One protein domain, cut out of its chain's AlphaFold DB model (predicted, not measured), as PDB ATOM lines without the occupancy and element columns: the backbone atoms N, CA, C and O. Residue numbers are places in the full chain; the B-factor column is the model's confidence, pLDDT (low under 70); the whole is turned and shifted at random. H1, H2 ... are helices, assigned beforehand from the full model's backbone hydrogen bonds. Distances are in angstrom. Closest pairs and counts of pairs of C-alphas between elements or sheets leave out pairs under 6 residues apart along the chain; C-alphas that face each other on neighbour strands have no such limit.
ATOM      1  N   ARG A  21       8.989  -1.593  24.152       94.69
ATOM      2  CA  ARG A  21      10.294  -1.328  23.536       94.69
ATOM      3  C   ARG A  21      11.041  -0.245  24.305       94.69
ATOM      4  O   ARG A  21      12.200  -0.457  24.666       94.69
ATOM      5  N   LYS A  22      10.384   0.878  24.617       93.56
ATOM      6  CA  LYS A  22      10.993   1.937  25.442       93.56
ATOM      7  C   LYS A  22      11.431   1.408  26.807       93.56
ATOM      8  O   LYS A  22      12.537   1.715  27.245       93.56
ATOM      9  N   LEU A  23      10.600   0.606  27.476       95.44
ATOM     10  CA  LEU A  23      10.921   0.051  28.793       95.44
ATOM     11  C   LEU A  23      12.113  -0.913  28.728       95.44
ATOM     12  O   LEU A  23      13.006  -0.830  29.569       95.44
ATOM     13  N   VAL A  24      12.172  -1.786  27.717       97.75
ATOM     14  CA  VAL A  24      13.318  -2.682  27.493       97.75
ATOM     15  C   VAL A  24      14.601  -1.883  27.277       97.75
ATOM     16  O   VAL A  24      15.608  -2.183  27.918       97.75
ATOM     17  N   TYR A  25      14.577  -0.842  26.441       97.50
ATOM     18  CA  TYR A  25      15.740   0.027  26.231       97.50
ATOM     19  C   TYR A  25      16.158   0.735  27.520       97.50
ATOM     20  O   TYR A  25      17.340   0.720  27.864       97.50
ATOM     21  N   LYS A  26      15.191   1.272  28.275       96.19
ATOM     22  CA  LYS A  26      15.437   1.937  29.558       96.19
ATOM     23  C   LYS A  26      16.070   0.992  30.572       96.19
ATOM     24  O   LYS A  26      17.047   1.369  31.192       96.19
ATOM     25  N   ILE A  27      15.568  -0.230  30.745       97.81
ATOM     26  CA  ILE A  27      16.169  -1.190  31.688       97.81
ATOM     27  C   ILE A  27      17.564  -1.613  31.207       97.81
ATOM     28  O   ILE A  27      18.486  -1.717  32.013       97.81
ATOM     29  N   THR A  28      17.737  -1.817  29.898       98.25
ATOM     30  CA  THR A  28      19.027  -2.203  29.306       98.25
ATOM     31  C   THR A  28      20.099  -1.138  29.541       98.25
ATOM     32  O   THR A  28      21.240  -1.492  29.823       98.25
ATOM     33  N   SER A  29      19.747   0.154  29.506       97.44
ATOM     34  CA  SER A  29      20.695   1.243  29.785       97.44
ATOM     35  C   SER A  29      21.186   1.290  31.237       97.44
ATOM     36  O   SER A  29      22.197   1.931  31.514       97.44
ATOM     37  N   PHE A  30      20.526   0.580  32.160       97.81
ATOM     38  CA  PHE A  30      20.974   0.434  33.548       97.81
ATOM     39  C   PHE A  30      21.885  -0.771  33.791       97.81
ATOM     40  O   PHE A  30      22.391  -0.897  34.907       97.81
ATOM     41  N   ILE A  31      22.107  -1.650  32.804       98.12
ATOM     42  CA  ILE A  31      23.039  -2.775  32.959       98.12
ATOM     43  C   ILE A  31      24.465  -2.200  33.027       98.12
ATOM     44  O   ILE A  31      24.925  -1.654  32.018       98.12
ATOM     45  N   PRO A  32      25.176  -2.298  34.168       97.12
ATOM     46  CA  PRO A  32      26.498  -1.697  34.318       97.12
ATOM     47  C   PRO A  32      27.535  -2.350  33.408       97.12
ATOM     48  O   PRO A  32      27.380  -3.508  33.018       97.12
ATOM     49  N   GLU A  33      28.613  -1.625  33.114       97.50
ATOM     50  CA  GLU A  33      29.773  -2.219  32.444       97.50
ATOM     51  C   GLU A  33      30.331  -3.374  33.277       97.50
ATOM     52  O   GLU A  33      30.288  -3.353  34.513       97.50
ATOM     53  N   GLY A  34      30.809  -4.412  32.598       97.62
ATOM     54  CA  GLY A  34      31.347  -5.604  33.254       97.62
ATOM     55  C   GLY A  34      30.271  -6.463  33.907       97.62
ATOM     56  O   GLY A  34      30.567  -7.327  34.730       97.62
ATOM     57  N   ARG A  35      28.998  -6.239  33.565       98.19
ATOM     58  CA  ARG A  35      27.876  -7.065  33.999       98.19
ATOM     59  C   ARG A  35      27.011  -7.472  32.818       98.19
ATOM     60  O   ARG A  35      26.929  -6.776  31.811       98.19
ATOM     61  N   VAL A  36      26.319  -8.595  32.974       98.19
ATOM     62  CA  VAL A  36      25.402  -9.128  31.959       98.19
ATOM     63  C   VAL A  36      24.015  -9.369  32.535       98.19
ATOM     64  O   VAL A  36      23.870  -9.722  33.701       98.19
ATOM     65  N   CYS A  37      22.982  -9.221  31.718       98.06
ATOM     66  CA  CYS A  37      21.623  -9.643  32.041       98.06
ATOM     67  C   CYS A  37      21.202 -10.758  31.083       98.06
ATOM     68  O   CYS A  37      21.659 -10.814  29.945       98.06
ATOM     69  N   THR A  38      20.314 -11.649  31.513       98.19
ATOM     70  CA  THR A  38      19.739 -12.628  30.584       98.19
ATOM     71  C   THR A  38      18.505 -12.047  29.904       98.19
ATOM     72  O   THR A  38      17.786 -11.253  30.512       98.19
ATOM     73  N   TYR A  39      18.182 -12.494  28.686       98.00
ATOM     74  CA  TYR A  39      16.908 -12.134  28.041       98.00
ATOM     75  C   TYR A  39      15.702 -12.421  28.950       98.00
ATOM     76  O   TYR A  39      14.773 -11.623  29.016       98.00
ATOM     77  N   GLY A  40      15.734 -13.533  29.697       97.94
ATOM     78  CA  GLY A  40      14.693 -13.876  30.670       97.94
ATOM     79  C   GLY A  40      14.646 -12.934  31.876       97.94
ATOM     80  O   GLY A  40      13.562 -12.543  32.307       97.94
ATOM     81  N   GLY A  41      15.804 -12.523  32.399       97.62
ATOM     82  CA  GLY A  41      15.888 -11.535  33.478       97.62
ATOM     83  C   GLY A  41      15.334 -10.177  33.051       97.62
ATOM     84  O   GLY A  41      14.517  -9.590  33.759       97.62
ATOM     85  N   LEU A  42      15.706  -9.726  31.854       97.81
ATOM     86  CA  LEU A  42      15.225  -8.475  31.279       97.81
ATOM     87  C   LEU A  42      13.714  -8.523  30.996       97.81
ATOM     88  O   LEU A  42      12.996  -7.582  31.332       97.81
ATOM     89  N   ALA A  43      13.212  -9.648  30.475       98.00
ATOM     90  CA  ALA A  43      11.783  -9.877  30.268       98.00
ATOM     91  C   ALA A  43      10.993  -9.810  31.585       98.00
ATOM     92  O   ALA A  43       9.959  -9.145  31.649       98.00
ATOM     93  N   LYS A  44      11.517 -10.407  32.666       97.50
ATOM     94  CA  LYS A  44      10.908 -10.335  34.003       97.50
ATOM     95  C   LYS A  44      10.794  -8.893  34.505       97.50
ATOM     96  O   LYS A  44       9.728  -8.512  34.982       97.50
ATOM     97  N   LEU A  45      11.853  -8.093  34.370       97.06
ATOM     98  CA  LEU A  45      11.850  -6.681  34.780       97.06
ATOM     99  C   LEU A  45      10.851  -5.852  33.955       97.06
ATOM    100  O   LEU A  45      10.077  -5.070  34.509       97.06
ATOM    101  N   ALA A  46      10.805  -6.078  32.640       96.00
ATOM    102  CA  ALA A  46       9.882  -5.392  31.737       96.00
ATOM    103  C   ALA A  46       8.419  -5.877  31.857       96.00
ATOM    104  O   ALA A  46       7.505  -5.213  31.370       96.00
ATOM    105  N   GLY A  47       8.167  -7.014  32.517       95.25
ATOM    106  CA  GLY A  47       6.845  -7.646  32.569       95.25
ATOM    107  C   GLY A  47       6.429  -8.309  31.249       95.25
ATOM    108  O   GLY A  47       5.236  -8.415  30.969       95.25
ATOM    109  N   ILE A  48       7.400  -8.737  30.441       96.00
ATOM    110  CA  ILE A  48       7.205  -9.413  29.154       96.00
ATOM    111  C   ILE A  48       7.246 -10.927  29.386       96.00
ATOM    112  O   ILE A  48       8.193 -11.450  29.970       96.00
ATOM    113  N   LYS A  49       6.222 -11.654  28.916       94.75
ATOM    114  CA  LYS A  49       6.111 -13.111  29.123       94.75
ATOM    115  C   LYS A  49       7.135 -13.912  28.315       94.75
ATOM    116  O   LYS A  49       7.656 -14.904  28.810       94.75
ATOM    117  N   ASN A  50       7.404 -13.502  27.073       96.06
ATOM    118  CA  ASN A  50       8.285 -14.225  26.159       96.06
ATOM    119  C   ASN A  50       9.642 -13.508  26.013       96.06
ATOM    120  O   ASN A  50       9.702 -12.449  25.387       96.06
ATOM    121  N   PRO A  51      10.755 -14.086  26.504       96.75
ATOM    122  CA  PRO A  51      12.089 -13.500  26.352       96.75
ATOM    123  C   PRO A  51      12.519 -13.267  24.898       96.75
ATOM    124  O   PRO A  51      13.346 -12.394  24.641       96.75
ATOM    125  N   ARG A  52      11.952 -13.997  23.927       95.44
ATOM    126  CA  ARG A  52      12.244 -13.780  22.499       95.44
ATOM    127  C   ARG A  52      11.788 -12.403  22.020       95.44
ATOM    128  O   ARG A  52      12.475 -11.807  21.198       95.44
ATOM    129  N   THR A  53      10.699 -11.871  22.577       96.62
ATOM    130  CA  THR A  53      10.216 -10.513  22.285       96.62
ATOM    131  C   THR A  53      11.252  -9.462  22.682       96.62
ATOM    132  O   THR A  53      11.501  -8.525  21.933       96.62
ATOM    133  N   VAL A  54      11.940  -9.654  23.814       97.25
ATOM    134  CA  VAL A  54      13.061  -8.789  24.221       97.25
ATOM    135  C   VAL A  54      14.210  -8.876  23.216       97.25
ATOM    136  O   VAL A  54      14.783  -7.854  22.853       97.25
ATOM    137  N   GLY A  55      14.526 -10.081  22.731       95.31
ATOM    138  CA  GLY A  55      15.528 -10.284  21.683       95.31
ATOM    139  C   GLY A  55      15.209  -9.530  20.392       95.31
ATOM    140  O   GLY A  55      16.081  -8.841  19.871       95.31
ATOM    141  N   GLN A  56      13.962  -9.605  19.920       95.25
ATOM    142  CA  GLN A  56      13.484  -8.867  18.741       95.25
ATOM    143  C   GLN A  56      13.603  -7.351  18.944       95.25
ATOM    144  O   GLN A  56      14.204  -6.667  18.122       95.25
ATOM    145  N   ILE A  57      13.132  -6.846  20.089       96.31
ATOM    146  CA  ILE A  57      13.245  -5.427  20.450       96.31
ATOM    147  C   ILE A  57      14.705  -4.961  20.416       96.31
ATOM    148  O   ILE A  57      15.009  -3.932  19.821       96.31
ATOM    149  N   LEU A  58      15.619  -5.707  21.041       95.88
ATOM    150  CA  LEU A  58      17.035  -5.334  21.096       95.88
ATOM    151  C   LEU A  58      17.748  -5.473  19.746       95.88
ATOM    152  O   LEU A  58      18.745  -4.788  19.531       95.88
ATOM    153  N   HIS A  59      17.255  -6.323  18.844       93.81
ATOM    154  CA  HIS A  59      17.781  -6.434  17.484       93.81
ATOM    155  C   HIS A  59      17.487  -5.176  16.652       93.81
ATOM    156  O   HIS A  59      18.292  -4.786  15.816       93.81
ATOM    157  N   GLU A  60      16.376  -4.494  16.934       92.88
ATOM    158  CA  GLU A  60      15.985  -3.232  16.289       92.88
ATOM    159  C   GLU A  60      16.588  -1.987  16.962       92.88
ATOM    160  O   GLU A  60      16.221  -0.847  16.648       92.88
ATOM    161  N   ASN A  61      17.498  -2.179  17.917       93.31
ATOM    162  CA  ASN A  61      18.195  -1.085  18.568       93.31
ATOM    163  C   ASN A  61      19.026  -0.301  17.541       93.31
ATOM    164  O   ASN A  61      19.825  -0.876  16.811       93.31
ATOM    165  N   LYS A  62      18.864   1.025  17.507       92.19
ATOM    166  CA  LYS A  62      19.656   1.935  16.657       92.19
ATOM    167  C   LYS A  62      20.695   2.733  17.448       92.19
ATOM    168  O   LYS A  62      21.491   3.450  16.853       92.19
ATOM    169  N   ASP A  63      20.701   2.597  18.773       92.75
ATOM    170  CA  ASP A  63      21.572   3.326  19.693       92.75
ATOM    171  C   ASP A  63      22.282   2.357  20.660       92.75
ATOM    172  O   ASP A  63      21.967   2.277  21.851       92.75
ATOM    173  N   PRO A  64      23.259   1.574  20.168       88.69
ATOM    174  CA  PRO A  64      24.008   0.629  20.995       88.69
ATOM    175  C   PRO A  64      24.888   1.304  22.055       88.69
ATOM    176  O   PRO A  64      25.399   0.607  22.932       88.69
ATOM    177  N   ARG A  65      25.099   2.625  21.970       90.25
ATOM    178  CA  ARG A  65      25.917   3.382  22.924       90.25
ATOM    179  C   ARG A  65      25.147   3.636  24.216       90.25
ATOM    180  O   ARG A  65      25.696   3.408  25.288       90.25
ATOM    181  N   ASN A  66      23.889   4.065  24.117       93.31
ATOM    182  CA  ASN A  66      23.045   4.298  25.295       93.31
ATOM    183  C   ASN A  66      22.223   3.063  25.695       93.31
ATOM    184  O   ASN A  66      21.789   2.957  26.841       93.31
ATOM    185  N   VAL A  67      22.021   2.115  24.775       96.94
ATOM    186  CA  VAL A  67      21.330   0.842  25.019       96.94
ATOM    187  C   VAL A  67      22.327  -0.304  24.776       96.94
ATOM    188  O   VAL A  67      22.397  -0.830  23.660       96.94
ATOM    189  N   PRO A  68      23.116  -0.711  25.794       96.94
ATOM    190  CA  PRO A  68      24.218  -1.670  25.668       96.94
ATOM    191  C   PRO A  68      23.713  -3.116  25.540       96.94
ATOM    192  O   PRO A  68      23.926  -3.978  26.391       96.94
ATOM    193  N   CYS A  69      23.017  -3.403  24.444       96.56
ATOM    194  CA  CYS A  69      22.400  -4.697  24.158       96.56
ATOM    195  C   CYS A  69      23.399  -5.866  24.075       96.56
ATOM    196  O   CYS A  69      22.982  -7.011  24.228       96.56
ATOM    197  N   HIS A  70      24.707  -5.612  23.891       96.94
ATOM    198  CA  HIS A  70      25.739  -6.659  23.979       96.94
ATOM    199  C   HIS A  70      25.828  -7.280  25.375       96.94
ATOM    200  O   HIS A  70      26.237  -8.431  25.485       96.94
ATOM    201  N   ARG A  71      25.392  -6.567  26.422       98.00
ATOM    202  CA  ARG A  71      25.322  -7.067  27.805       98.00
ATOM    203  C   ARG A  71      24.152  -8.028  28.040       98.00
ATOM    204  O   ARG A  71      23.995  -8.523  29.154       98.00
ATOM    205  N   VAL A  72      23.325  -8.303  27.027       98.00
ATOM    206  CA  VAL A  72      22.182  -9.221  27.131       98.00
ATOM    207  C   VAL A  72      22.510 -10.562  26.474       98.00
ATOM    208  O   VAL A  72      22.825 -10.628  25.287       98.00
ATOM    209  N   VAL A  73      22.438 -11.637  27.261       97.69
ATOM    210  CA  VAL A  73      22.826 -13.003  26.866       97.69
ATOM    211  C   VAL A  73      21.705 -14.014  27.129       97.69
ATOM    212  O   VAL A  73      20.678 -13.703  27.742       97.69
ATOM    213  N   SER A  74      21.859 -15.247  26.653       97.25
ATOM    214  CA  SER A  74      20.913 -16.328  26.953       97.25
ATOM    215  C   SER A  74      20.966 -16.754  28.436       97.25
ATOM    216  O   SER A  74      21.841 -16.351  29.204       97.25
ATOM    217  N   SER A  75      20.038 -17.621  28.855       96.44
ATOM    218  CA  SER A  75      20.012 -18.178  30.217       96.44
ATOM    219  C   SER A  75      21.226 -19.041  30.570       96.44
ATOM    220  O   SER A  75      21.528 -19.180  31.752       96.44
ATOM    221  N   ASN A  76      21.921 -19.603  29.575       95.62
ATOM    222  CA  ASN A  76      23.137 -20.398  29.763       95.62
ATOM    223  C   ASN A  76      24.427 -19.601  29.475       95.62
ATOM    224  O   ASN A  76      25.507 -20.188  29.433       95.62
ATOM    225  N   GLY A  77      24.314 -18.280  29.281       95.75
ATOM    226  CA  GLY A  77      25.438 -17.378  29.028       95.75
ATOM    227  C   GLY A  77      25.899 -17.318  27.570       95.75
ATOM    228  O   GLY A  77      26.888 -16.656  27.290       95.75
ATOM    229  N   GLU A  78      25.218 -17.975  26.633       96.81
ATOM    230  CA  GLU A  78      25.536 -17.860  25.205       96.81
ATOM    231  C   GLU A  78      25.233 -16.458  24.660       96.81
ATOM    232  O   GLU A  78      24.177 -15.872  24.935       96.81
ATOM    233  N   VAL A  79      26.162 -15.932  23.855       94.75
ATOM    234  CA  VAL A  79      25.957 -14.704  23.077       94.75
ATOM    235  C   VAL A  79      25.039 -14.954  21.878       94.75
ATOM    236  O   VAL A  79      24.883 -16.083  21.403       94.75
ATOM    237  N   ALA A  80      24.420 -13.899  21.356       88.56
ATOM    238  CA  ALA A  80      23.524 -14.012  20.217       88.56
ATOM    239  C   ALA A  80      24.318 -14.256  18.922       88.56
ATOM    240  O   ALA A  80      25.132 -13.427  18.517       88.56
ATOM    241  N   LYS A  81      24.027 -15.363  18.221       84.75
ATOM    242  CA  LYS A  81      24.628 -15.670  16.905       84.75
ATOM    243  C   LYS A  81      24.455 -14.504  15.922       84.75
ATOM    244  O   LYS A  81      25.430 -14.042  15.337       84.75
ATOM    245  N   ASN A  82      23.232 -13.974  15.851       86.31
ATOM    246  CA  ASN A  82      22.838 -12.865  14.978       86.31
ATOM    247  C   ASN A  82      22.788 -11.529  15.738       86.31
ATOM    248  O   ASN A  82      21.840 -10.754  15.589       86.31
ATOM    249  N   TYR A  83      23.760 -11.274  16.619       87.00
ATOM    250  CA  TYR A  83      23.877  -9.975  17.281       87.00
ATOM    251  C   TYR A  83      23.952  -8.856  16.229       87.00
ATOM    252  O   TYR A  83      24.808  -8.887  15.345       87.00
ATOM    253  N   ALA A  84      23.056  -7.870  16.335       83.06
ATOM    254  CA  ALA A  84      22.826  -6.866  15.293       83.06
ATOM    255  C   ALA A  84      24.064  -6.011  14.959       83.06
ATOM    256  O   ALA A  84      24.151  -5.443  13.877       83.06
ATOM    257  N   PHE A  85      25.046  -5.944  15.862       87.12
ATOM    258  CA  PHE A  85      26.230  -5.096  15.721       87.12
ATOM    259  C   PHE A  85      27.508  -5.929  15.561       87.12
ATOM    260  O   PHE A  85      28.418  -5.836  16.387       87.12
ATOM    261  N   GLY A  86      27.561  -6.755  14.511       84.88
ATOM    262  CA  GLY A  86      28.758  -7.521  14.128       84.88
ATOM    263  C   GLY A  86      28.778  -8.990  14.574       84.88
ATOM    264  O   GLY A  86      29.841  -9.610  14.598       84.88
ATOM    265  N   GLY A  87      27.622  -9.557  14.932       91.25
ATOM    266  CA  GLY A  87      27.487 -10.975  15.273       91.25
ATOM    267  C   GLY A  87      28.137 -11.372  16.604       91.25
ATOM    268  O   GLY A  87      28.594 -10.535  17.386       91.25
ATOM    269  N   ALA A  88      28.162 -12.680  16.873       92.94
ATOM    270  CA  ALA A  88      28.643 -13.239  18.139       92.94
ATOM    271  C   ALA A  88      30.076 -12.808  18.503       92.94
ATOM    272  O   ALA A  88      30.335 -12.462  19.654       92.94
ATOM    273  N   LYS A  89      30.993 -12.771  17.523       93.94
ATOM    274  CA  LYS A  89      32.393 -12.373  17.744       93.94
ATOM    275  C   LYS A  89      32.491 -10.940  18.271       93.94
ATOM    276  O   LYS A  89      33.127 -10.713  19.296       93.94
ATOM    277  N   ALA A  90      31.793  -9.994  17.638       94.12
ATOM    278  CA  ALA A  90      31.767  -8.607  18.092       94.12
ATOM    279  C   ALA A  90      31.112  -8.459  19.476       94.12
ATOM    280  O   ALA A  90      31.555  -7.641  20.284       94.12
ATOM    281  N   GLN A  91      30.080  -9.257  19.780       96.25
ATOM    282  CA  GLN A  91      29.472  -9.268  21.113       96.25
ATOM    283  C   GLN A  91      30.477  -9.723  22.186       96.25
ATOM    284  O   GLN A  91      30.596  -9.060  23.217       96.25
ATOM    285  N   ILE A  92      31.223 -10.806  21.934       95.88
ATOM    286  CA  ILE A  92      32.271 -11.311  22.834       95.88
ATOM    287  C   ILE A  92      33.385 -10.280  23.017       95.88
ATOM    288  O   ILE A  92      33.747  -9.992  24.152       95.88
ATOM    289  N   GLU A  93      33.884  -9.673  21.939       95.06
ATOM    290  CA  GLU A  93      34.938  -8.653  22.020       95.06
ATOM    291  C   GLU A  93      34.522  -7.457  22.886       95.06
ATOM    292  O   GLU A  93      35.315  -6.972  23.695       95.06
ATOM    293  N   LYS A  94      33.270  -6.993  22.767       95.88
ATOM    294  CA  LYS A  94      32.739  -5.919  23.620       95.88
ATOM    295  C   LYS A  94      32.680  -6.330  25.090       95.88
ATOM    296  O   LYS A  94      33.103  -5.566  25.947       95.88
ATOM    297  N   LEU A  95      32.178  -7.529  25.376       96.81
ATOM    298  CA  LEU A  95      32.088  -8.059  26.740       96.81
ATOM    299  C   LEU A  95      33.478  -8.258  27.360       96.81
ATOM    300  O   LEU A  95      33.690  -7.901  28.517       96.81
ATOM    301  N   TYR A  96      34.437  -8.741  26.574       95.12
ATOM    302  CA  TYR A  96      35.827  -8.893  26.988       95.12
ATOM    303  C   TYR A  96      36.474  -7.547  27.345       95.12
ATOM    304  O   TYR A  96      37.120  -7.440  28.383       95.12
ATOM    305  N   ARG A  97      36.243  -6.493  26.545       96.38
ATOM    306  CA  ARG A  97      36.716  -5.125  26.854       96.38
ATOM    307  C   ARG A  97      36.129  -4.559  28.147       96.38
ATOM    308  O   ARG A  97      36.733  -3.688  28.756       96.38
ATOM    309  N   GLU A  98      34.980  -5.071  28.574       97.38
ATOM    310  CA  GLU A  98      34.358  -4.743  29.856       97.38
ATOM    311  C   GLU A  98      34.788  -5.685  30.997       97.38
ATOM    312  O   GLU A  98      34.187  -5.679  32.069       97.38
ATOM    313  N   ASN A  99      35.831  -6.495  30.790       97.06
ATOM    314  CA  ASN A  99      36.355  -7.481  31.741       97.06
ATOM    315  C   ASN A  99      35.370  -8.610  32.095       97.06
ATOM    316  O   ASN A  99      35.491  -9.241  33.149       97.06
ATOM    317  N   VAL A 100      34.399  -8.902  31.225       97.06
ATOM    318  CA  VAL A 100      33.526 -10.073  31.378       97.06
ATOM    319  C   VAL A 100      34.269 -11.325  30.927       97.06
ATOM    320  O   VAL A 100      34.759 -11.400  29.802       97.06
ATOM    321  N   VAL A 101      34.326 -12.341  31.791       95.38
ATOM    322  CA  VAL A 101      34.997 -13.609  31.470       95.38
ATOM    323  C   VAL A 101      34.192 -14.387  30.432       95.38
ATOM    324  O   VAL A 101      33.033 -14.748  30.668       95.38
ATOM    325  N   THR A 102      34.835 -14.699  29.309       91.12
ATOM    326  CA  THR A 102      34.247 -15.441  28.190       91.12
ATOM    327  C   THR A 102      35.025 -16.719  27.881       91.12
ATOM    328  O   THR A 102      36.252 -16.721  27.928       91.12
ATOM    329  N   LEU A 103      34.322 -17.786  27.501       89.69
ATOM    330  CA  LEU A 103      34.889 -19.021  26.959       89.69
ATOM    331  C   LEU A 103      34.150 -19.366  25.663       89.69
ATOM    332  O   LEU A 103      32.952 -19.661  25.685       89.69
ATOM    333  N   ALA A 104      34.859 -19.317  24.533       89.19
ATOM    334  CA  ALA A 104      34.264 -19.412  23.199       89.19
ATOM    335  C   ALA A 104      33.079 -18.430  23.040       89.19
ATOM    336  O   ALA A 104      33.257 -17.226  23.180       89.19
ATOM    337  N   ASN A 105      31.865 -18.936  22.795       91.44
ATOM    338  CA  ASN A 105      30.647 -18.130  22.626       91.44
ATOM    339  C   ASN A 105      29.818 -17.983  23.916       91.44
ATOM    340  O   ASN A 105      28.634 -17.648  23.850       91.44
ATOM    341  N   LYS A 106      30.394 -18.276  25.086       94.75
ATOM    342  CA  LYS A 106      29.700 -18.193  26.377       94.75
ATOM    343  C   LYS A 106      30.371 -17.205  27.308       94.75
ATOM    344  O   LYS A 106      31.594 -17.126  27.365       94.75
ATOM    345  N   VAL A 107      29.564 -16.513  28.099       94.88
ATOM    346  CA  VAL A 107      30.022 -15.723  29.238       94.88
ATOM    347  C   VAL A 107      29.806 -16.480  30.538       94.88
ATOM    348  O   VAL A 107      28.809 -17.187  30.719       94.88
ATOM    349  N   ARG A 108      30.723 -16.302  31.486       94.25
ATOM    350  CA  ARG A 108      30.540 -16.789  32.851       94.25
ATOM    351  C   ARG A 108      29.439 -15.967  33.517       94.25
ATOM    352  O   ARG A 108      29.614 -14.781  33.744       94.25
ATOM    353  N   LEU A 109      28.311 -16.585  33.868       95.50
ATOM    354  CA  LEU A 109      27.226 -15.870  34.559       95.50
ATOM    355  C   LEU A 109      27.536 -15.621  36.038       95.50
ATOM    356  O   LEU A 109      27.214 -14.560  36.574       95.50
ATOM    357  N   ASN A 110      28.157 -16.591  36.714       95.00
ATOM    358  CA  ASN A 110      28.513 -16.433  38.120       95.00
ATOM    359  C   ASN A 110      29.541 -15.303  38.280       95.00
ATOM    360  O   ASN A 110      30.569 -15.305  37.607       95.00
ATOM    361  N   GLY A 111      29.248 -14.343  39.155       94.56
ATOM    362  CA  GLY A 111      30.069 -13.151  39.360       94.56
ATOM    363  C   GLY A 111      29.821 -12.012  38.366       94.56
ATOM    364  O   GLY A 111      30.224 -10.897  38.669       94.56
ATOM    365  N   PHE A 112      29.104 -12.231  37.255       97.50
ATOM    366  CA  PHE A 112      28.833 -11.204  36.230       97.50
ATOM    367  C   PHE A 112      27.345 -10.902  36.032       97.50
ATOM    368  O   PHE A 112      27.001  -9.833  35.529       97.50
ATOM    369  N   LEU A 113      26.449 -11.802  36.444       97.75
ATOM    370  CA  LEU A 113      25.010 -11.617  36.294       97.75
ATOM    371  C   LEU A 113      24.521 -10.414  37.117       97.75
ATOM    372  O   LEU A 113      24.528 -10.434  38.348       97.75
ATOM    373  N   TRP A 114      24.046  -9.384  36.428       97.94
ATOM    374  CA  TRP A 114      23.389  -8.235  37.022       97.94
ATOM    375  C   TRP A 114      21.980  -8.596  37.477       97.94
ATOM    376  O   TRP A 114      21.154  -9.100  36.710       97.94
ATOM    377  N   ARG A 115      21.695  -8.282  38.738       95.38
ATOM    378  CA  ARG A 115      20.353  -8.293  39.308       95.38
ATOM    379  C   ARG A 115      20.151  -6.937  39.980       95.38
ATOM    380  O   ARG A 115      20.865  -6.663  40.945       95.38
ATOM    381  N   PRO A 116      19.255  -6.069  39.478       96.25
ATOM    382  CA  PRO A 116      19.017  -4.788  40.126       96.25
ATOM    383  C   PRO A 116      18.505  -5.017  41.551       96.25
ATOM    384  O   PRO A 116      17.720  -5.933  41.804       96.25
TER     385      PRO A 116
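AT A GLANCE: This is residues 21 to 116 of the 332 residues of the protein "Methylated-DNA--[protein]-cysteine S-methyltransferase" of Candidatus Woykebacteria bacterium RBG_16_44_10 (UniProt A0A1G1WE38). With little regular structure, this is a cluster of three short, crossed helices, H1, H2 and H3, at one end, H4 alone at the other, and loops between them, residues 67 to 73 in the core. The 96 printed residues are all helix by class, though named elements hold only 36, in the order H1, H2, H3, H4, with no named strand. The whole is compact, with a radius of gyration of the C-alphas of 11.7 A and spans of 30 by 25 by 21 A.

IN THESE COORDINATES: Find C-alpha 21 at (10.294, -1.328, 23.536); there H1 begins and runs to 28. Then come H2, residues 39 to 46, and H3, residues 51 to 59, 12.7 A long. H4, residues 87 to 97, runs 15.9 A to C-alpha 97 at (36.716, -5.125, 26.854).

HOW THE PARTS SIT: H1 touches H2, closest at the C-alphas of Val 24 and Ala 46, 6.1 A, at a steep tilt of 69 degrees, only just short of about perpendicular, opposite ways. H3 touches H1, closest at the C-alphas of Arg 21 and Ile 57, 5.9 A, about perpendicular at 88 degrees. H3 touches H2, closest at the C-alphas of Gly 40 and Pro 51, 5.1 A, about perpendicular at 89 degrees. H4 is apart from H1, H2 and H3. In H1, H2, H3 and H4 every O i to N i+4 pair is within hydrogen-bond range. Residues 37 to 38 pair with 72 to 73, parallel.

THE WHOLE: The C-alphas farthest apart, Lys 22 and Leu 103, are 31.8 A apart. The printed part has no cut; the link from H3 to H4 is long, 27 residues. No printed residue is under 70 in pLDDT.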